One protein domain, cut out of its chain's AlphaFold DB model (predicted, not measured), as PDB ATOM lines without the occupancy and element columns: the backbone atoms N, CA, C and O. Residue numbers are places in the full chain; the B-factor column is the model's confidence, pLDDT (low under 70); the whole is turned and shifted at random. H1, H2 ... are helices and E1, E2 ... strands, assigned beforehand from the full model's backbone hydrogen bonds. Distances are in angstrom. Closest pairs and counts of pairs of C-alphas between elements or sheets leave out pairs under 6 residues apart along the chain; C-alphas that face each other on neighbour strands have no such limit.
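This is residues 143 to 271 of the 317 residues of the protein "DUF5103 domain-containing protein" of Bacteroidetes bacterium (UniProt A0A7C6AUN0). Two sheets lie partly face to face as a sandwich, their strands crossed: a strongly twisted sheet of five strands, E2, E3, E5, E8 and E7, and a smaller branched one in which E1, E4 and E6 each pair with the long strand E9. The hairpin E2 and E3 is apart from E9, the small helix H1 sits far out from the core, and residues 177 to 183 stick out as a free loop. The printed part has 129 residues with the named elements E1 E2 E3 E4 H1 E5 E6 E7 E8 E9 in chain order; the class is mostly strand, though under half of the residues are in named elements. The larger sheet, in order E2 E3 E5 E8 E7, is mixed, and the smaller is antiparallel. The whole is compact, with a radius of gyration of the C-alphas of 15.2 A and spans of 46 by 34 by 26 A.

Begin with the larger sheet: E2 is residues 156 to 162, 16.5 A long, and E3 residues 165 to 170, 15.9 A. Find C-alpha 207 at (-31.957, 30.563, 28.295), where E5 begins; it runs 22.3 A to residue 214. E8, residues 250 to 258, is 24.4 A long, and E7 is residues 243 to 245. In the other sheet, E9 runs 31.3 A from C-alpha 260 at (-23.524, 27.220, 25.240) to C-alpha 270 at (-28.165, 44.686, -0.328). Beside it look for E1, residues 143 to 145, E4, residues 191 to 193, and E6, residues 223 to 228, 14.9 A. H1 is residues 201 to 204.

E3 and E5 are parallel at 26 degrees, with N 168 and O 209 2.8 A apart. E5 and E8 are antiparallel at 160 degrees; look at N 210 and O 255, 2.8 A. The edge strands E2 and E7 each form a hairpin with an inner strand: E2 and E3, with N 160 and O 167 at 2.9 A, and E7 and E8, with N 245 and O 250 at 2.8 A. E9's pairing is staggered: N 144 of E1 and O 262 are 3.1 A apart, N 192 of E4 and O 261 2.8 A, N 226 of E6 and O 267 2.9 A. E1 lies on one side of E9 and E4 on the other side. The facing parts of the sheets are 9.8 A centre to centre, their strands at 44 degrees. H1 is on neither sheet, only just so for the branched one, with 4 pairs of C-alphas within 10 A; its closest C-alphas to E4 are those of Asp 201 and Val 193, 6.8 A. H1 is too short for an O i to N i+4 pair.

The C-alphas of Thr 199 and Ile 221, the two farthest apart, are 47.2 A apart. The printed part has no cut. The links E3 to E4, 20 residues, and E6 to E7, 14 residues, are long. Mean pLDDT of the printed part is 93.6, and residue 201 is under 70.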
ATOM      1  N   ASN A 143     -16.946  34.272  18.017       96.44
ATOM      2  CA  ASN A 143     -17.504  33.375  19.015       96.44
ATOM      3  C   ASN A 143     -17.770  34.044  20.360       96.44
ATOM      4  O   ASN A 143     -17.240  35.114  20.678       96.44
ATOM      5  N   PHE A 144     -18.617  33.385  21.143       96.62
ATOM      6  CA  PHE A 144     -18.781  33.639  22.566       96.62
ATOM      7  C   PHE A 144     -19.114  32.333  23.295       96.62
ATOM      8  O   PHE A 144     -19.717  31.418  22.733       96.62
ATOM      9  N   ASP A 145     -18.737  32.267  24.571       95.88
ATOM     10  CA  ASP A 145     -18.953  31.111  25.439       95.88
ATOM     11  C   ASP A 145     -19.731  31.548  26.681       95.88
ATOM     12  O   ASP A 145     -19.263  32.388  27.452       95.88
ATOM     13  N   THR A 146     -20.913  30.966  26.866       94.88
ATOM     14  CA  THR A 146     -21.775  31.157  28.043       94.88
ATOM     15  C   THR A 146     -21.985  29.864  28.826       94.88
ATOM     16  O   THR A 146     -22.873  29.804  29.673       94.88
ATOM     17  N   LYS A 147     -21.179  28.822  28.587       92.94
ATOM     18  CA  LYS A 147     -21.323  27.486  29.193       92.94
ATOM     19  C   LYS A 147     -21.291  27.488  30.716       92.94
ATOM     20  O   LYS A 147     -21.775  26.548  31.332       92.94
ATOM     21  N   SER A 148     -20.770  28.550  31.326       88.12
ATOM     22  CA  SER A 148     -20.841  28.794  32.761       88.12
ATOM     23  C   SER A 148     -21.427  30.164  33.067       88.12
ATOM     24  O   SER A 148     -21.150  31.145  32.379       88.12
ATOM     25  N   ARG A 149     -22.181  30.244  34.165       81.50
ATOM     26  CA  ARG A 149     -22.597  31.522  34.776       81.50
ATOM     27  C   ARG A 149     -21.615  32.032  35.834       81.50
ATOM     28  O   ARG A 149     -21.823  33.101  36.397       81.50
ATOM     29  N   ARG A 150     -20.591  31.243  36.177       82.44
ATOM     30  CA  ARG A 150     -19.675  31.522  37.297       82.44
ATOM     31  C   ARG A 150     -18.456  32.333  36.886       82.44
ATOM     32  O   ARG A 150     -17.856  32.983  37.736       82.44
ATOM     33  N   TYR A 151     -18.081  32.277  35.615       78.75
ATOM     34  CA  TYR A 151     -16.962  33.030  35.073       78.75
ATOM     35  C   TYR A 151     -17.368  33.739  33.788       78.75
ATOM     36  O   TYR A 151     -18.254  33.306  33.054       78.75
ATOM     37  N   GLN A 152     -16.694  34.852  33.530       80.56
ATOM     38  CA  GLN A 152     -16.929  35.675  32.363       80.56
ATOM     39  C   GLN A 152     -15.908  35.316  31.285       80.56
ATOM     40  O   GLN A 152     -14.712  35.557  31.445       80.56
ATOM     41  N   SER A 153     -16.379  34.718  30.195       85.94
ATOM     42  CA  SER A 153     -15.547  34.421  29.027       85.94
ATOM     43  C   SER A 153     -15.013  35.716  28.390       85.94
ATOM     44  O   SER A 153     -15.696  36.740  28.466       85.94
ATOM     45  N   PRO A 154     -13.852  35.704  27.698       88.38
ATOM     46  CA  PRO A 154     -13.182  36.922  27.209       88.38
ATOM     47  C   PRO A 154     -14.035  37.847  26.326       88.38
ATOM     48  O   PRO A 154     -13.762  39.039  26.214       88.38
ATOM     49  N   ARG A 155     -15.065  37.295  25.679       93.62
ATOM     50  CA  ARG A 155     -15.957  37.991  24.742       93.62
ATOM     51  C   ARG A 155     -17.191  38.600  25.407       93.62
ATOM     52  O   ARG A 155     -17.877  39.415  24.796       93.62
ATOM     53  N   ILE A 156     -17.454  38.242  26.660       95.38
ATOM     54  CA  ILE A 156     -18.534  38.814  27.458       95.38
ATOM     55  C   ILE A 156     -18.004  40.091  28.102       95.38
ATOM     56  O   ILE A 156     -16.963  40.074  28.754       95.38
ATOM     57  N   LYS A 157     -18.728  41.194  27.934       95.88
ATOM     58  CA  LYS A 157     -18.470  42.481  28.582       95.88
ATOM     59  C   LYS A 157     -19.138  42.562  29.949       95.88
ATOM     60  O   LYS A 157     -18.531  43.045  30.899       95.88
ATOM     61  N   GLU A 158     -20.378  42.096  30.040       95.00
ATOM     62  CA  GLU A 158     -21.176  42.189  31.258       95.00
ATOM     63  C   GLU A 158     -22.230  41.080  31.300       95.00
ATOM     64  O   GLU A 158     -22.819  40.725  30.277       95.00
ATOM     65  N   MET A 159     -22.469  40.549  32.496       94.12
ATOM     66  CA  MET A 159     -23.550  39.616  32.791       94.12
ATOM     67  C   MET A 159     -24.415  40.222  33.890       94.12
ATOM     68  O   MET A 159     -23.940  40.467  34.997       94.12
ATOM     69  N   GLU A 160     -25.690  40.435  33.592       94.69
ATOM     70  CA  GLU A 160     -26.633  41.071  34.505       94.69
ATOM     71  C   GLU A 160     -27.897  40.221  34.630       94.69
ATOM     72  O   GLU A 160     -28.464  39.778  33.632       94.69
ATOM     73  N   PHE A 161     -28.372  39.999  35.853       94.31
ATOM     74  CA  PHE A 161     -29.662  39.354  36.071       94.31
ATOM     75  C   PHE A 161     -30.760  40.411  36.218       94.31
ATOM     76  O   PHE A 161     -30.828  41.104  37.233       94.31
ATOM     77  N   LYS A 162     -31.642  40.507  35.218       95.44
ATOM     78  CA  LYS A 162     -32.870  41.314  35.271       95.44
ATOM     79  C   LYS A 162     -34.044  40.359  35.301       95.44
ATOM     80  O   LYS A 162     -34.434  39.825  34.264       95.44
ATOM     81  N   ALA A 163     -34.583  40.128  36.496       93.25
ATOM     82  CA  ALA A 163     -35.612  39.118  36.700       93.25
ATOM     83  C   ALA A 163     -36.730  39.212  35.629       93.25
ATOM     84  O   ALA A 163     -37.284  40.297  35.430       93.25
ATOM     85  N   PRO A 164     -37.064  38.101  34.943       92.81
ATOM     86  CA  PRO A 164     -36.630  36.730  35.234       92.81
ATOM     87  C   PRO A 164     -35.397  36.239  34.443       92.81
ATOM     88  O   PRO A 164     -35.069  35.065  34.560       92.81
ATOM     89  N   TYR A 165     -34.723  37.076  33.647       95.12
ATOM     90  CA  TYR A 165     -33.701  36.634  32.688       95.12
ATOM     91  C   TYR A 165     -32.283  37.104  33.029       95.12
ATOM     92  O   TYR A 165     -32.057  38.203  33.539       95.12
ATOM     93  N   TYR A 166     -31.299  36.294  32.647       95.19
ATOM     94  CA  TYR A 166     -29.925  36.764  32.491       95.19
ATOM     95  C   TYR A 166     -29.765  37.501  31.159       95.19
ATOM     96  O   TYR A 166     -30.258  37.054  30.120       95.19
ATOM     97  N   HIS A 167     -29.047  38.616  31.197       97.19
ATOM     98  CA  HIS A 167     -28.645  39.418  30.054       97.19
ATOM     99  C   HIS A 167     -27.124  39.396  29.944       97.19
ATOM    100  O   HIS A 167     -26.420  39.798  30.868       97.19
ATOM    101  N   ILE A 168     -26.630  38.926  28.805       96.88
ATOM    102  CA  ILE A 168     -25.212  38.814  28.489       96.88
ATOM    103  C   ILE A 168     -24.903  39.842  27.412       96.88
ATOM    104  O   ILE A 168     -25.383  39.734  26.284       96.88
ATOM    105  N   TYR A 169     -24.120  40.851  27.759       97.69
ATOM    106  CA  TYR A 169     -23.651  41.859  26.821       97.69
ATOM    107  C   TYR A 169     -22.286  41.437  26.301       97.69
ATOM    108  O   TYR A 169     -21.353  41.258  27.087       97.69
ATOM    109  N   LEU A 170     -22.161  41.264  24.988       97.88
ATOM    110  CA  LEU A 170     -20.871  41.007  24.358       97.88
ATOM    111  C   LEU A 170     -20.083  42.316  24.208       97.88
ATOM    112  O   LEU A 170     -20.653  43.414  24.228       97.88
ATOM    113  N   TYR A 171     -18.760  42.214  24.093       97.56
ATOM    114  CA  TYR A 171     -17.959  43.344  23.623       97.56
ATOM    115  C   TYR A 171     -18.361  43.727  22.197       97.56
ATOM    116  O   TYR A 171     -18.846  42.891  21.441       97.56
ATOM    117  N   ASP A 172     -18.143  44.994  21.834       96.56
ATOM    118  CA  ASP A 172     -18.433  45.435  20.474       96.56
ATOM    119  C   ASP A 172     -17.512  44.736  19.481       96.56
ATOM    120  O   ASP A 172     -16.283  44.772  19.610       96.56
ATOM    121  N   ASP A 173     -18.126  44.192  18.447       96.00
ATOM    122  CA  ASP A 173     -17.428  43.683  17.291       96.00
ATOM    123  C   ASP A 173     -16.939  44.815  16.416       96.00
ATOM    124  O   ASP A 173     -17.556  45.877  16.303       96.00
ATOM    125  N   LYS A 174     -15.802  44.564  15.784       90.44
ATOM    126  CA  LYS A 174     -15.249  45.405  14.739       90.44
ATOM    127  C   LYS A 174     -14.978  44.502  13.557       90.44
ATOM    128  O   LYS A 174     -14.443  43.411  13.731       90.44
ATOM    129  N   VAL A 175     -15.378  44.973  12.392       84.00
ATOM    130  CA  VAL A 175     -15.125  44.312  11.120       84.00
ATOM    131  C   VAL A 175     -14.243  45.227  10.301       84.00
ATOM    132  O   VAL A 175     -14.461  46.440  10.259       84.00
ATOM    133  N   ASP A 176     -13.221  44.644   9.701       83.75
ATOM    134  CA  ASP A 176     -12.316  45.340   8.803       83.75
ATOM    135  C   ASP A 176     -11.917  44.372   7.698       83.75
ATOM    136  O   ASP A 176     -11.169  43.421   7.920       83.75
ATOM    137  N   SER A 177     -12.427  44.623   6.494       83.56
ATOM    138  CA  SER A 177     -12.179  43.783   5.326       83.56
ATOM    139  C   SER A 177     -10.716  43.756   4.881       83.56
ATOM    140  O   SER A 177     -10.355  42.920   4.058       83.56
ATOM    141  N   TYR A 178      -9.884  44.670   5.390       85.25
ATOM    142  CA  TYR A 178      -8.465  44.786   5.051       85.25
ATOM    143  C   TYR A 178      -7.537  44.294   6.163       85.25
ATOM    144  O   TYR A 178      -6.314  44.349   6.005       85.25
ATOM    145  N   SER A 179      -8.090  43.832   7.285       87.00
ATOM    146  CA  SER A 179      -7.279  43.302   8.373       87.00
ATOM    147  C   SER A 179      -6.508  42.054   7.920       87.00
ATOM    148  O   SER A 179      -7.025  41.245   7.147       87.00
ATOM    149  N   PRO A 180      -5.251  41.880   8.371       89.12
ATOM    150  CA  PRO A 180      -4.500  40.671   8.074       89.12
ATOM    151  C   PRO A 180      -5.173  39.453   8.715       89.12
ATOM    152  O   PRO A 180      -5.788  39.550   9.778       89.12
ATOM    153  N   TYR A 181      -5.019  38.298   8.072       91.44
ATOM    154  CA  TYR A 181      -5.582  37.047   8.559       91.44
ATOM    155  C   TYR A 181      -4.913  36.592   9.861       91.44
ATOM    156  O   TYR A 181      -3.684  36.543   9.960       91.44
ATOM    157  N   PHE A 182      -5.734  36.181  10.827       91.31
ATOM    158  CA  PHE A 182      -5.300  35.474  12.025       91.31
ATOM    159  C   PHE A 182      -6.191  34.262  12.232       91.31
ATOM    160  O   PHE A 182      -7.407  34.395  12.329       91.31
ATOM    161  N   PHE A 183      -5.571  33.091  12.347       92.62
ATOM    162  CA  PHE A 183      -6.305  31.878  12.657       92.62
ATOM    163  C   PHE A 183      -6.863  31.943  14.080       92.62
ATOM    164  O   PHE A 183      -6.127  32.156  15.050       92.62
ATOM    165  N   THR A 184      -8.161  31.700  14.193       92.25
ATOM    166  CA  THR A 184      -8.854  31.445  15.449       92.25
ATOM    167  C   THR A 184      -9.671  30.185  15.277       92.25
ATOM    168  O   THR A 184     -10.451  30.096  14.339       92.25
ATOM    169  N   GLU A 185      -9.503  29.228  16.183       92.88
ATOM    170  CA  GLU A 185     -10.274  27.992  16.130       92.88
ATOM    171  C   GLU A 185     -11.768  28.278  16.327       92.88
ATOM    172  O   GLU A 185     -12.174  28.975  17.266       92.88
ATOM    173  N   ASP A 186     -12.574  27.712  15.438       95.50
ATOM    174  CA  ASP A 186     -14.020  27.798  15.460       95.50
ATOM    175  C   ASP A 186     -14.659  26.433  15.116       95.50
ATOM    176  O   ASP A 186     -13.990  25.416  14.934       95.50
ATOM    177  N   ILE A 187     -15.988  26.395  15.081       96.50
ATOM    178  CA  ILE A 187     -16.804  25.248  14.672       96.50
ATOM    179  C   ILE A 187     -17.653  25.577  13.432       96.50
ATOM    180  O   ILE A 187     -18.789  25.106  13.311       96.50
ATOM    181  N   ASN A 188     -17.119  26.373  12.501       96.50
ATOM    182  CA  ASN A 188     -17.701  26.707  11.195       96.50
ATOM    183  C   ASN A 188     -19.148  27.231  11.282       96.50
ATOM    184  O   ASN A 188     -20.074  26.756  10.603       96.50
ATOM    185  N   GLY A 189     -19.382  28.179  12.193       96.69
ATOM    186  CA  GLY A 189     -20.695  28.802  12.377       96.69
ATOM    187  C   GLY A 189     -21.695  27.955  13.168       96.69
ATOM    188  O   GLY A 189     -22.864  28.336  13.266       96.69
ATOM    189  N   ASN A 190     -21.290  26.805  13.716       97.75
ATOM    190  CA  ASN A 190     -22.143  25.984  14.575       97.75
ATOM    191  C   ASN A 190     -22.245  26.531  16.010       97.75
ATOM    192  O   ASN A 190     -21.669  27.553  16.375       97.75
ATOM    193  N   PHE A 191     -23.032  25.842  16.833       96.94
ATOM    194  CA  PHE A 191     -23.076  26.063  18.272       96.94
ATOM    195  C   PHE A 191     -23.077  24.726  19.007       96.94
ATOM    196  O   PHE A 191     -23.515  23.706  18.470       96.94
ATOM    197  N   LEU A 192     -22.644  24.763  20.260       95.25
ATOM    198  CA  LEU A 192     -22.660  23.654  21.196       95.25
ATOM    199  C   LEU A 192     -23.432  24.089  22.442       95.25
ATOM    200  O   LEU A 192     -22.981  24.953  23.191       95.25
ATOM    201  N   VAL A 193     -24.615  23.505  22.646       94.06
ATOM    202  CA  VAL A 193     -25.365  23.673  23.897       94.06
ATOM    203  C   VAL A 193     -24.717  22.787  24.946       94.06
ATOM    204  O   VAL A 193     -24.740  21.567  24.807       94.06
ATOM    205  N   GLU A 194     -24.172  23.414  25.975       91.69
ATOM    206  CA  GLU A 194     -23.446  22.759  27.058       91.69
ATOM    207  C   GLU A 194     -23.539  23.645  28.304       91.69
ATOM    208  O   GLU A 194     -23.565  24.880  28.206       91.69
ATOM    209  N   ASN A 195     -23.621  23.014  29.471       90.38
ATOM    210  CA  ASN A 195     -23.592  23.679  30.761       90.38
ATOM    211  C   ASN A 195     -22.520  23.017  31.636       90.38
ATOM    212  O   ASN A 195     -22.700  21.909  32.126       90.38
ATOM    213  N   ASN A 196     -21.432  23.739  31.907       89.06
ATOM    214  CA  ASN A 196     -20.285  23.227  32.664       89.06
ATOM    215  C   ASN A 196     -20.607  22.924  34.141       89.06
ATOM    216  O   ASN A 196     -19.785  22.342  34.850       89.06
ATOM    217  N   GLU A 197     -21.775  23.340  34.634       87.94
ATOM    218  CA  GLU A 197     -22.243  23.047  35.988       87.94
ATOM    219  C   GLU A 197     -23.070  21.756  36.096       87.94
ATOM    220  O   GLU A 197     -23.476  21.401  37.205       87.94
ATOM    221  N   THR A 198     -23.333  21.054  34.991       83.38
ATOM    222  CA  THR A 198     -24.110  19.809  34.982       83.38
ATOM    223  C   THR A 198     -23.536  18.796  33.996       83.38
ATOM    224  O   THR A 198     -22.738  19.117  33.127       83.38
ATOM    225  N   THR A 199     -23.939  17.539  34.146       76.56
ATOM    226  CA  THR A 199     -23.680  16.476  33.167       76.56
ATOM    227  C   THR A 199     -24.885  16.236  32.249       76.56
ATOM    228  O   THR A 199     -24.821  15.393  31.358       76.56
ATOM    229  N   GLU A 200     -26.009  16.929  32.476       71.62
ATOM    230  CA  GLU A 200     -27.272  16.783  31.736       71.62
ATOM    231  C   GLU A 200     -27.598  18.056  30.927       71.62
ATOM    232  O   GLU A 200     -28.559  18.784  31.195       71.62
ATOM    233  N   ASP A 201     -26.827  18.321  29.871       66.62
ATOM    234  CA  ASP A 201     -26.941  19.553  29.066       66.62
ATOM    235  C   ASP A 201     -28.330  19.769  28.441       66.62
ATOM    236  O   ASP A 201     -28.777  20.890  28.164       66.62
ATOM    237  N   ARG A 202     -29.060  18.675  28.197       77.62
ATOM    238  CA  ARG A 202     -30.277  18.697  27.382       77.62
ATOM    239  C   ARG A 202     -31.428  19.475  28.033       77.62
ATOM    240  O   ARG A 202     -32.200  20.113  27.305       77.62
ATOM    241  N   ASN A 203     -31.543  19.464  29.360       88.75
ATOM    242  CA  ASN A 203     -32.638  20.108  30.102       88.75
ATOM    243  C   ASN A 203     -32.191  21.027  31.253       88.75
ATOM    244  O   ASN A 203     -33.057  21.632  31.882       88.75
ATOM    245  N   GLU A 204     -30.886  21.178  31.491       92.00
ATOM    246  CA  GLU A 204     -30.362  22.036  32.570       92.00
ATOM    247  C   GLU A 204     -29.589  23.266  32.082       92.00
ATOM    248  O   GLU A 204     -29.258  24.147  32.872       92.00
ATOM    249  N   ALA A 205     -29.327  23.378  30.778       93.00
ATOM    250  CA  ALA A 205     -28.847  24.622  30.184       93.00
ATOM    251  C   ALA A 205     -29.985  25.659  30.136       93.00
ATOM    252  O   ALA A 205     -31.073  25.379  29.615       93.00
ATOM    253  N   ASP A 206     -29.734  26.844  30.688       93.44
ATOM    254  CA  ASP A 206     -30.717  27.929  30.791       93.44
ATOM    255  C   ASP A 206     -30.856  28.712  29.478       93.44
ATOM    256  O   ASP A 206     -30.050  28.547  28.564       93.44
ATOM    257  N   TYR A 207     -31.863  29.576  29.372       95.56
ATOM    258  CA  TYR A 207     -31.957  30.563  28.295       95.56
ATOM    259  C   TYR A 207     -31.606  31.958  28.808       95.56
ATOM    260  O   TYR A 207     -32.046  32.374  29.877       95.56
ATOM    261  N   MET A 208     -30.826  32.695  28.024       95.81
ATOM    262  CA  MET A 208     -30.326  34.023  28.374       95.81
ATOM    263  C   MET A 208     -30.457  34.953  27.169       95.81
ATOM    264  O   MET A 208     -30.329  34.521  26.021       95.81
ATOM    265  N   TYR A 209     -30.718  36.234  27.415       97.94
ATOM    266  CA  TYR A 209     -30.665  37.239  26.362       97.94
ATOM    267  C   TYR A 209     -29.211  37.576  26.062       97.94
ATOM    268  O   TYR A 209     -28.514  38.108  26.920       97.94
ATOM    269  N   ILE A 210     -28.773  37.301  24.841       98.25
ATOM    270  CA  ILE A 210     -27.456  37.679  24.343       98.25
ATOM    271  C   ILE A 210     -27.609  38.950  23.516       98.25
ATOM    272  O   ILE A 210     -28.398  38.980  22.569       98.25
ATOM    273  N   HIS A 211     -26.878  39.994  23.892       98.44
ATOM    274  CA  HIS A 211     -26.862  41.284  23.208       98.44
ATOM    275  C   HIS A 211     -25.615  41.380  22.338       98.44
ATOM    276  O   HIS A 211     -24.496  41.480  22.847       98.44
ATOM    277  N   PHE A 212     -25.834  41.344  21.029       98.62
ATOM    278  CA  PHE A 212     -24.810  41.493  20.004       98.62
ATOM    279  C   PHE A 212     -24.683  42.963  19.617       98.62
ATOM    280  O   PHE A 212     -25.680  43.688  19.552       98.62
ATOM    281  N   SER A 213     -23.453  43.388  19.345       98.12
ATOM    282  CA  SER A 213     -23.120  44.774  19.038       98.12
ATOM    283  C   SER A 213     -22.008  44.808  17.999       98.12
ATOM    284  O   SER A 213     -20.917  44.310  18.258       98.12
ATOM    285  N   LEU A 214     -22.269  45.421  16.846       97.81
ATOM    286  CA  LEU A 214     -21.291  45.639  15.785       97.81
ATOM    287  C   LEU A 214     -21.015  47.136  15.637       97.81
ATOM    288  O   LEU A 214     -21.886  47.922  15.254       97.81
ATOM    289  N   ASN A 215     -19.780  47.539  15.914       95.62
ATOM    290  CA  ASN A 215     -19.314  48.906  15.749       95.62
ATOM    291  C   ASN A 215     -18.826  49.145  14.314       95.62
ATOM    292  O   ASN A 215     -17.643  48.998  14.015       95.62
ATOM    293  N   ALA A 216     -19.755  49.547  13.445       90.81
ATOM    294  CA  ALA A 216     -19.471  49.936  12.061       90.81
ATOM    295  C   ALA A 216     -19.128  51.435  11.904       90.81
ATOM    296  O   ALA A 216     -18.723  51.876  10.833       90.81
ATOM    297  N   GLY A 217     -19.311  52.253  12.950       90.44
ATOM    298  CA  GLY A 217     -19.086  53.706  12.925       90.44
ATOM    299  C   GLY A 217     -20.146  54.505  12.153       90.44
ATOM    300  O   GLY A 217     -20.593  55.544  12.641       90.44
ATOM    301  N   GLN A 218     -20.593  54.006  11.001       93.25
ATOM    302  CA  GLN A 218     -21.679  54.529  10.167       93.25
ATOM    303  C   GLN A 218     -22.561  53.367   9.679       93.25
ATOM    304  O   GLN A 218     -22.088  52.229   9.637       93.25
ATOM    305  N   PRO A 219     -23.841  53.607   9.347       95.06
ATOM    306  CA  PRO A 219     -24.663  52.570   8.744       95.06
ATOM    307  C   PRO A 219     -24.214  52.310   7.300       95.06
ATOM    308  O   PRO A 219     -23.958  53.253   6.551       95.06
ATOM    309  N   PHE A 220     -24.145  51.038   6.910       94.31
ATOM    310  CA  PHE A 220     -24.081  50.630   5.505       94.31
ATOM    311  C   PHE A 220     -25.271  51.203   4.717       94.31
ATOM    312  O   PHE A 220     -26.403  51.215   5.203       94.31
ATOM    313  N   ILE A 221     -24.992  51.740   3.531       93.00
ATOM    314  CA  ILE A 221     -25.985  52.378   2.661       93.00
ATOM    315  C   ILE A 221     -26.599  51.296   1.774       93.00
ATOM    316  O   ILE A 221     -25.860  50.510   1.193       93.00
ATOM    317  N   ASP A 222     -27.929  51.272   1.667       93.81
ATOM    318  CA  ASP A 222     -28.700  50.324   0.845       93.81
ATOM    319  C   ASP A 222     -28.444  48.832   1.165       93.81
ATOM    320  O   ASP A 222     -28.743  47.943   0.359       93.81
ATOM    321  N   GLU A 223     -27.920  48.548   2.364       95.94
ATOM    322  CA  GLU A 223     -27.606  47.209   2.857       95.94
ATOM    323  C   GLU A 223     -28.107  47.005   4.289       95.94
ATOM    324  O   GLU A 223     -27.874  47.814   5.189       95.94
ATOM    325  N   ASP A 224     -28.749  45.865   4.516       97.31
ATOM    326  CA  ASP A 224     -29.141  45.404   5.839       97.31
ATOM    327  C   ASP A 224     -28.047  44.508   6.441       97.31
ATOM    328  O   ASP A 224     -27.507  43.622   5.771       97.31
ATOM    329  N   VAL A 225     -27.779  44.668   7.741       97.88
ATOM    330  CA  VAL A 225     -26.863  43.797   8.495       97.88
ATOM    331  C   VAL A 225     -27.650  42.696   9.192       97.88
ATOM    332  O   VAL A 225     -28.558  42.969   9.981       97.88
ATOM    333  N   TYR A 226     -27.273  41.442   8.960       98.19
ATOM    334  CA  TYR A 226     -27.852  40.282   9.630       98.19
ATOM    335  C   TYR A 226     -26.830  39.614  10.533       98.19
ATOM    336  O   TYR A 226     -25.701  39.355  10.119       98.19
ATOM    337  N   LEU A 227     -27.264  39.253  11.739       98.38
ATOM    338  CA  LEU A 227     -26.547  38.265  12.534       98.38
ATOM    339  C   LEU A 227     -26.750  36.889  11.894       98.38
ATOM    340  O   LEU A 227     -27.881  36.503  11.580       98.38
ATOM    341  N   TYR A 228     -25.673  36.136  11.706       97.88
ATOM    342  CA  TYR A 228     -25.714  34.883  10.968       97.88
ATOM    343  C   TYR A 228     -24.941  33.757  11.657       97.88
ATOM    344  O   TYR A 228     -23.944  33.984  12.330       97.88
ATOM    345  N   GLY A 229     -25.432  32.527  11.500       97.12
ATOM    346  CA  GLY A 229     -24.830  31.301  12.018       97.12
ATOM    347  C   GLY A 229     -25.886  30.216  12.224       97.12
ATOM    348  O   GLY A 229     -27.074  30.398  11.937       97.12
ATOM    349  N   ALA A 230     -25.499  29.073  12.784       96.75
ATOM    350  CA  ALA A 230     -26.440  28.022  13.168       96.75
ATOM    351  C   ALA A 230     -27.483  28.521  14.185       96.75
ATOM    352  O   ALA A 230     -28.625  28.055  14.167       96.75
ATOM    353  N   LEU A 231     -27.128  29.518  15.006       96.94
ATOM    354  CA  LEU A 231     -28.022  30.171  15.969       96.94
ATOM    355  C   LEU A 231     -29.242  30.835  15.304       96.94
ATOM    356  O   LEU A 231     -30.322  30.889  15.893       96.94
ATOM    357  N   THR A 232     -29.106  31.282  14.050       96.38
ATOM    358  CA  THR A 232     -30.202  31.858  13.255       96.38
ATOM    359  C   THR A 232     -30.852  30.843  12.314       96.38
ATOM    360  O   THR A 232     -31.645  31.199  11.443       96.38
ATOM    361  N   ASN A 233     -30.556  29.549  12.494       93.12
ATOM    362  CA  ASN A 233     -30.822  28.487  11.519       93.12
ATOM    363  C   ASN A 233     -30.220  28.782  10.136       93.12
ATOM    364  O   ASN A 233     -30.779  28.326   9.136       93.12
ATOM    365  N   ARG A 234     -29.106  29.530  10.082       94.00
ATOM    366  CA  ARG A 234     -28.449  29.941   8.837       94.00
ATOM    367  C   ARG A 234     -29.453  30.587   7.881       94.00
ATOM    368  O   ARG A 234     -29.676  30.086   6.785       94.00
ATOM    369  N   ASN A 235     -30.154  31.629   8.342       91.81
ATOM    370  CA  ASN A 235     -31.206  32.320   7.589       91.81
ATOM    371  C   ASN A 235     -31.135  33.841   7.799       91.81
ATOM    372  O   ASN A 235     -30.914  34.308   8.914       91.81
ATOM    373  N   LEU A 236     -31.391  34.593   6.729       94.88
ATOM    374  CA  LEU A 236     -31.491  36.054   6.675       94.88
ATOM    375  C   LEU A 236     -32.949  36.525   6.837       94.88
ATOM    376  O   LEU A 236     -33.476  37.257   6.001       94.88
ATOM    377  N   ALA A 237     -33.623  36.041   7.881       94.81
ATOM    378  CA  ALA A 237     -34.986  36.456   8.214       94.81
ATOM    379  C   ALA A 237     -34.972  37.763   9.019       94.81
ATOM    380  O   ALA A 237     -34.105  37.931   9.873       94.81
ATOM    381  N   ASP A 238     -35.970  38.632   8.837       96.38
ATOM    382  CA  ASP A 238     -36.031  39.975   9.451       96.38
ATOM    383  C   ASP A 238     -35.842  39.989  10.974       96.38
ATOM    384  O   ASP A 238     -35.282  40.932  11.525       96.38
ATOM    385  N   ARG A 239     -36.242  38.918  11.673       96.56
ATOM    386  CA  ARG A 239     -36.025  38.767  13.125       96.56
ATOM    387  C   ARG A 239     -34.548  38.689  13.543       96.56
ATOM    388  O   ARG A 239     -34.264  38.736  14.732       96.56
ATOM    389  N   TYR A 240     -33.642  38.488  12.587       98.06
ATOM    390  CA  TYR A 240     -32.190  38.439  12.767       98.06
ATOM    391  C   TYR A 240     -31.480  39.653  12.153       98.06
ATOM    392  O   TYR A 240     -30.252  39.739  12.213       98.06
ATOM    393  N   ARG A 241     -32.242  40.591  11.577       98.38
ATOM    394  CA  ARG A 241     -31.725  41.861  11.079       98.38
ATOM    395  C   ARG A 241     -31.369  42.767  12.253       98.38
ATOM    396  O   ARG A 241     -32.218  43.062  13.098       98.38
ATOM    397  N   MET A 242     -30.129  43.230  12.288       98.44
ATOM    398  CA  MET A 242     -29.648  44.154  13.307       98.44
ATOM    399  C   MET A 242     -30.172  45.564  13.058       98.44
ATOM    400  O   MET A 242     -30.352  45.987  11.918       98.44
ATOM    401  N   GLN A 243     -30.399  46.310  14.135       98.19
ATOM    402  CA  GLN A 243     -30.875  47.687  14.057       98.19
ATOM    403  C   GLN A 243     -29.717  48.651  14.281       98.19
ATOM    404  O   GLN A 243     -28.987  48.519  15.263       98.19
ATOM    405  N   TYR A 244     -29.555  49.632  13.392       98.06
ATOM    406  CA  TYR A 244     -28.553  50.670  13.591       98.06
ATOM    407  C   TYR A 244     -29.031  51.705  14.610       98.06
ATOM    408  O   TYR A 244     -30.072  52.344  14.451       98.06
ATOM    409  N   ASN A 245     -28.234  51.916  15.647       97.44
ATOM    410  CA  ASN A 245     -28.463  52.910  16.675       97.44
ATOM    411  C   ASN A 245     -27.556  54.123  16.433       97.44
ATOM    412  O   ASN A 245     -26.356  54.096  16.701       97.44
ATOM    413  N   PHE A 246     -28.142  55.232  15.970       96.19
ATOM    414  CA  PHE A 246     -27.404  56.464  15.657       96.19
ATOM    415  C   PHE A 246     -26.721  57.119  16.866       96.19
ATOM    416  O   PHE A 246     -25.773  57.884  16.686       96.19
ATOM    417  N   ARG A 247     -27.179  56.845  18.098       95.75
ATOM    418  CA  ARG A 247     -26.567  57.405  19.315       95.75
ATOM    419  C   ARG A 247     -25.300  56.651  19.697       95.75
ATOM    420  O   ARG A 247     -24.299  57.287  20.012       95.75
ATOM    421  N   SER A 248     -25.343  55.318  19.668       95.19
ATOM    422  CA  SER A 248     -24.188  54.463  19.983       95.19
ATOM    423  C   SER A 248     -23.276  54.211  18.775       95.19
ATOM    424  O   SER A 248     -22.139  53.781  18.964       95.19
ATOM    425  N   ARG A 249     -23.748  54.530  17.559       96.06
ATOM    426  CA  ARG A 249     -23.102  54.289  16.255       96.06
ATOM    427  C   ARG A 249     -22.827  52.811  15.970       96.06
ATOM    428  O   ARG A 249     -21.783  52.456  15.422       96.06
ATOM    429  N   ARG A 250     -23.761  51.947  16.367       97.56
ATOM    430  CA  ARG A 250     -23.617  50.485  16.317       97.56
ATOM    431  C   ARG A 250     -24.850  49.826  15.733       97.56
ATOM    432  O   ARG A 250     -25.953  50.341  15.877       97.56
ATOM    433  N   TYR A 251     -24.651  48.663  15.135       98.44
ATOM    434  CA  TYR A 251     -25.719  47.710  14.875       98.44
ATOM    435  C   TYR A 251     -25.932  46.846  16.117       98.44
ATOM    436  O   TYR A 251     -24.974  46.298  16.656       98.44
ATOM    437  N   GLU A 252     -27.175  46.727  16.574       98.56
ATOM    438  CA  GLU A 252     -27.531  46.047  17.822       98.56
ATOM    439  C   GLU A 252     -28.666  45.039  17.574       98.56
ATOM    440  O   GLU A 252     -29.602  45.299  16.810       98.56
ATOM    441  N   ILE A 253     -28.585  43.868  18.211       98.62
ATOM    442  CA  ILE A 253     -29.679  42.887  18.270       98.62
ATOM    443  C   ILE A 253     -29.583  42.065  19.556       98.62
ATOM    444  O   ILE A 253     -28.490  41.749  20.028       98.62
ATOM    445  N   SER A 254     -30.733  41.681  20.105       98.38
ATOM    446  CA  SER A 254     -30.821  40.822  21.285       98.38
ATOM    447  C   SER A 254     -31.563  39.538  20.941       98.38
ATOM    448  O   SER A 254     -32.696  39.593  20.464       98.38
ATOM    449  N   LEU A 255     -30.960  38.382  21.215       98.25
ATOM    450  CA  LEU A 255     -31.583  37.074  20.995       98.25
ATOM    451  C   LEU A 255     -31.650  36.278  22.296       98.25
ATOM    452  O   LEU A 255     -30.695  36.259  23.065       98.25
ATOM    453  N   LEU A 256     -32.767  35.584  22.522       97.56
ATOM    454  CA  LEU A 256     -32.879  34.608  23.603       97.56
ATOM    455  C   LEU A 256     -32.241  33.292  23.139       97.56
ATOM    456  O   LEU A 256     -32.821  32.576  22.319       97.56
ATOM    457  N   LEU A 257     -31.047  32.988  23.643       97.19
ATOM    458  CA  LEU A 257     -30.273  31.806  23.265       97.19
ATOM    459  C   LEU A 257     -30.087  30.882  24.462       97.19
ATOM    460  O   LEU A 257     -30.078  31.316  25.614       97.19
ATOM    461  N   LYS A 258     -29.966  29.587  24.178       95.75
ATOM    462  CA  LYS A 258     -29.697  28.583  25.204       95.75
ATOM    463  C   LYS A 258     -28.224  28.652  25.607       95.75
ATOM    464  O   LYS A 258     -27.389  28.942  24.759       95.75
ATOM    465  N   GLN A 259     -27.895  28.366  26.857       94.56
ATOM    466  CA  GLN A 259     -26.524  28.341  27.355       94.56
ATOM    467  C   GLN A 259     -25.622  27.454  26.479       94.56
ATOM    468  O   GLN A 259     -26.030  26.357  26.087       94.56
ATOM    469  N   GLY A 260     -24.429  27.945  26.130       94.94
ATOM    470  CA  GLY A 260     -23.524  27.220  25.240       94.94
ATOM    471  C   GLY A 260     -22.384  28.050  24.657       94.94
ATOM    472  O   GLY A 260     -22.224  29.237  24.968       94.94
ATOM    473  N   TYR A 261     -21.622  27.410  23.776       96.25
ATOM    474  CA  TYR A 261     -20.638  28.033  22.894       96.25
ATOM    475  C   TYR A 261     -21.259  28.264  21.515       96.25
ATOM    476  O   TYR A 261     -21.884  27.362  20.956       96.25
ATOM    477  N   TYR A 262     -21.095  29.458  20.956       97.94
ATOM    478  CA  TYR A 262     -21.717  29.839  19.690       97.94
ATOM    479  C   TYR A 262     -20.713  30.503  18.770       97.94
ATOM    480  O   TYR A 262     -19.994  31.410  19.187       97.94
ATOM    481  N   ASN A 263     -20.745  30.113  17.500       98.19
ATOM    482  CA  ASN A 263     -20.172  30.896  16.424       98.19
ATOM    483  C   ASN A 263     -21.227  31.742  15.723       98.19
ATOM    484  O   ASN A 263     -22.382  31.331  15.567       98.19
ATOM    485  N   TYR A 264     -20.800  32.913  15.278       97.81
ATOM    486  CA  TYR A 264     -21.614  33.838  14.519       97.81
ATOM    487  C   TYR A 264     -20.751  34.724  13.623       97.81
ATOM    488  O   TYR A 264     -19.551  34.886  13.829       97.81
ATOM    489  N   GLU A 265     -21.385  35.303  12.620       97.19
ATOM    490  CA  GLU A 265     -20.801  36.311  11.746       97.19
ATOM    491  C   GLU A 265     -21.866  37.347  11.383       97.19
ATOM    492  O   GLU A 265     -23.034  37.242  11.785       97.19
ATOM    493  N   TYR A 266     -21.461  38.340  10.603       97.50
ATOM    494  CA  TYR A 266     -22.344  39.367  10.078       97.50
ATOM    495  C   TYR A 266     -22.413  39.247   8.561       97.50
ATOM    496  O   TYR A 266     -21.383  39.234   7.890       97.50
ATOM    497  N   ILE A 267     -23.632  39.176   8.030       96.88
ATOM    498  CA  ILE A 267     -23.885  39.153   6.590       96.88
ATOM    499  C   ILE A 267     -24.487  40.487   6.176       96.88
ATOM    500  O   ILE A 267     -25.471  40.936   6.768       96.88
ATOM    501  N   LEU A 268     -23.905  41.089   5.142       96.06
ATOM    502  CA  LEU A 268     -24.486  42.237   4.457       96.06
ATOM    503  C   LEU A 268     -25.449  41.740   3.387       96.06
ATOM    504  O   LEU A 268     -25.117  40.852   2.602       96.06
ATOM    505  N   LYS A 269     -26.656  42.295   3.360       96.56
ATOM    506  CA  LYS A 269     -27.665  41.980   2.352       96.56
ATOM    507  C   LYS A 269     -28.104  43.276   1.667       96.56
ATOM    508  O   LYS A 269     -28.844  44.037   2.294       96.56
ATOM    509  N   PRO A 270     -27.700  43.520   0.410       95.38
ATOM    510  CA  PRO A 270     -28.165  44.686  -0.328       95.38
ATOM    511  C   PRO A 270     -29.647  44.561  -0.692       95.38
ATOM    512  O   PRO A 270     -30.177  43.452  -0.815       95.38
ATOM    513  N   GLU A 271     -30.315  45.692  -0.931       90.69
ATOM    514  CA  GLU A 271     -31.681  45.694  -1.486       90.69
ATOM    515  C   GLU A 271     -31.754  44.982  -2.847       90.69
ATOM    516  O   GLU A 271     -32.753  44.341  -3.184       90.69
TER     517      GLU A 271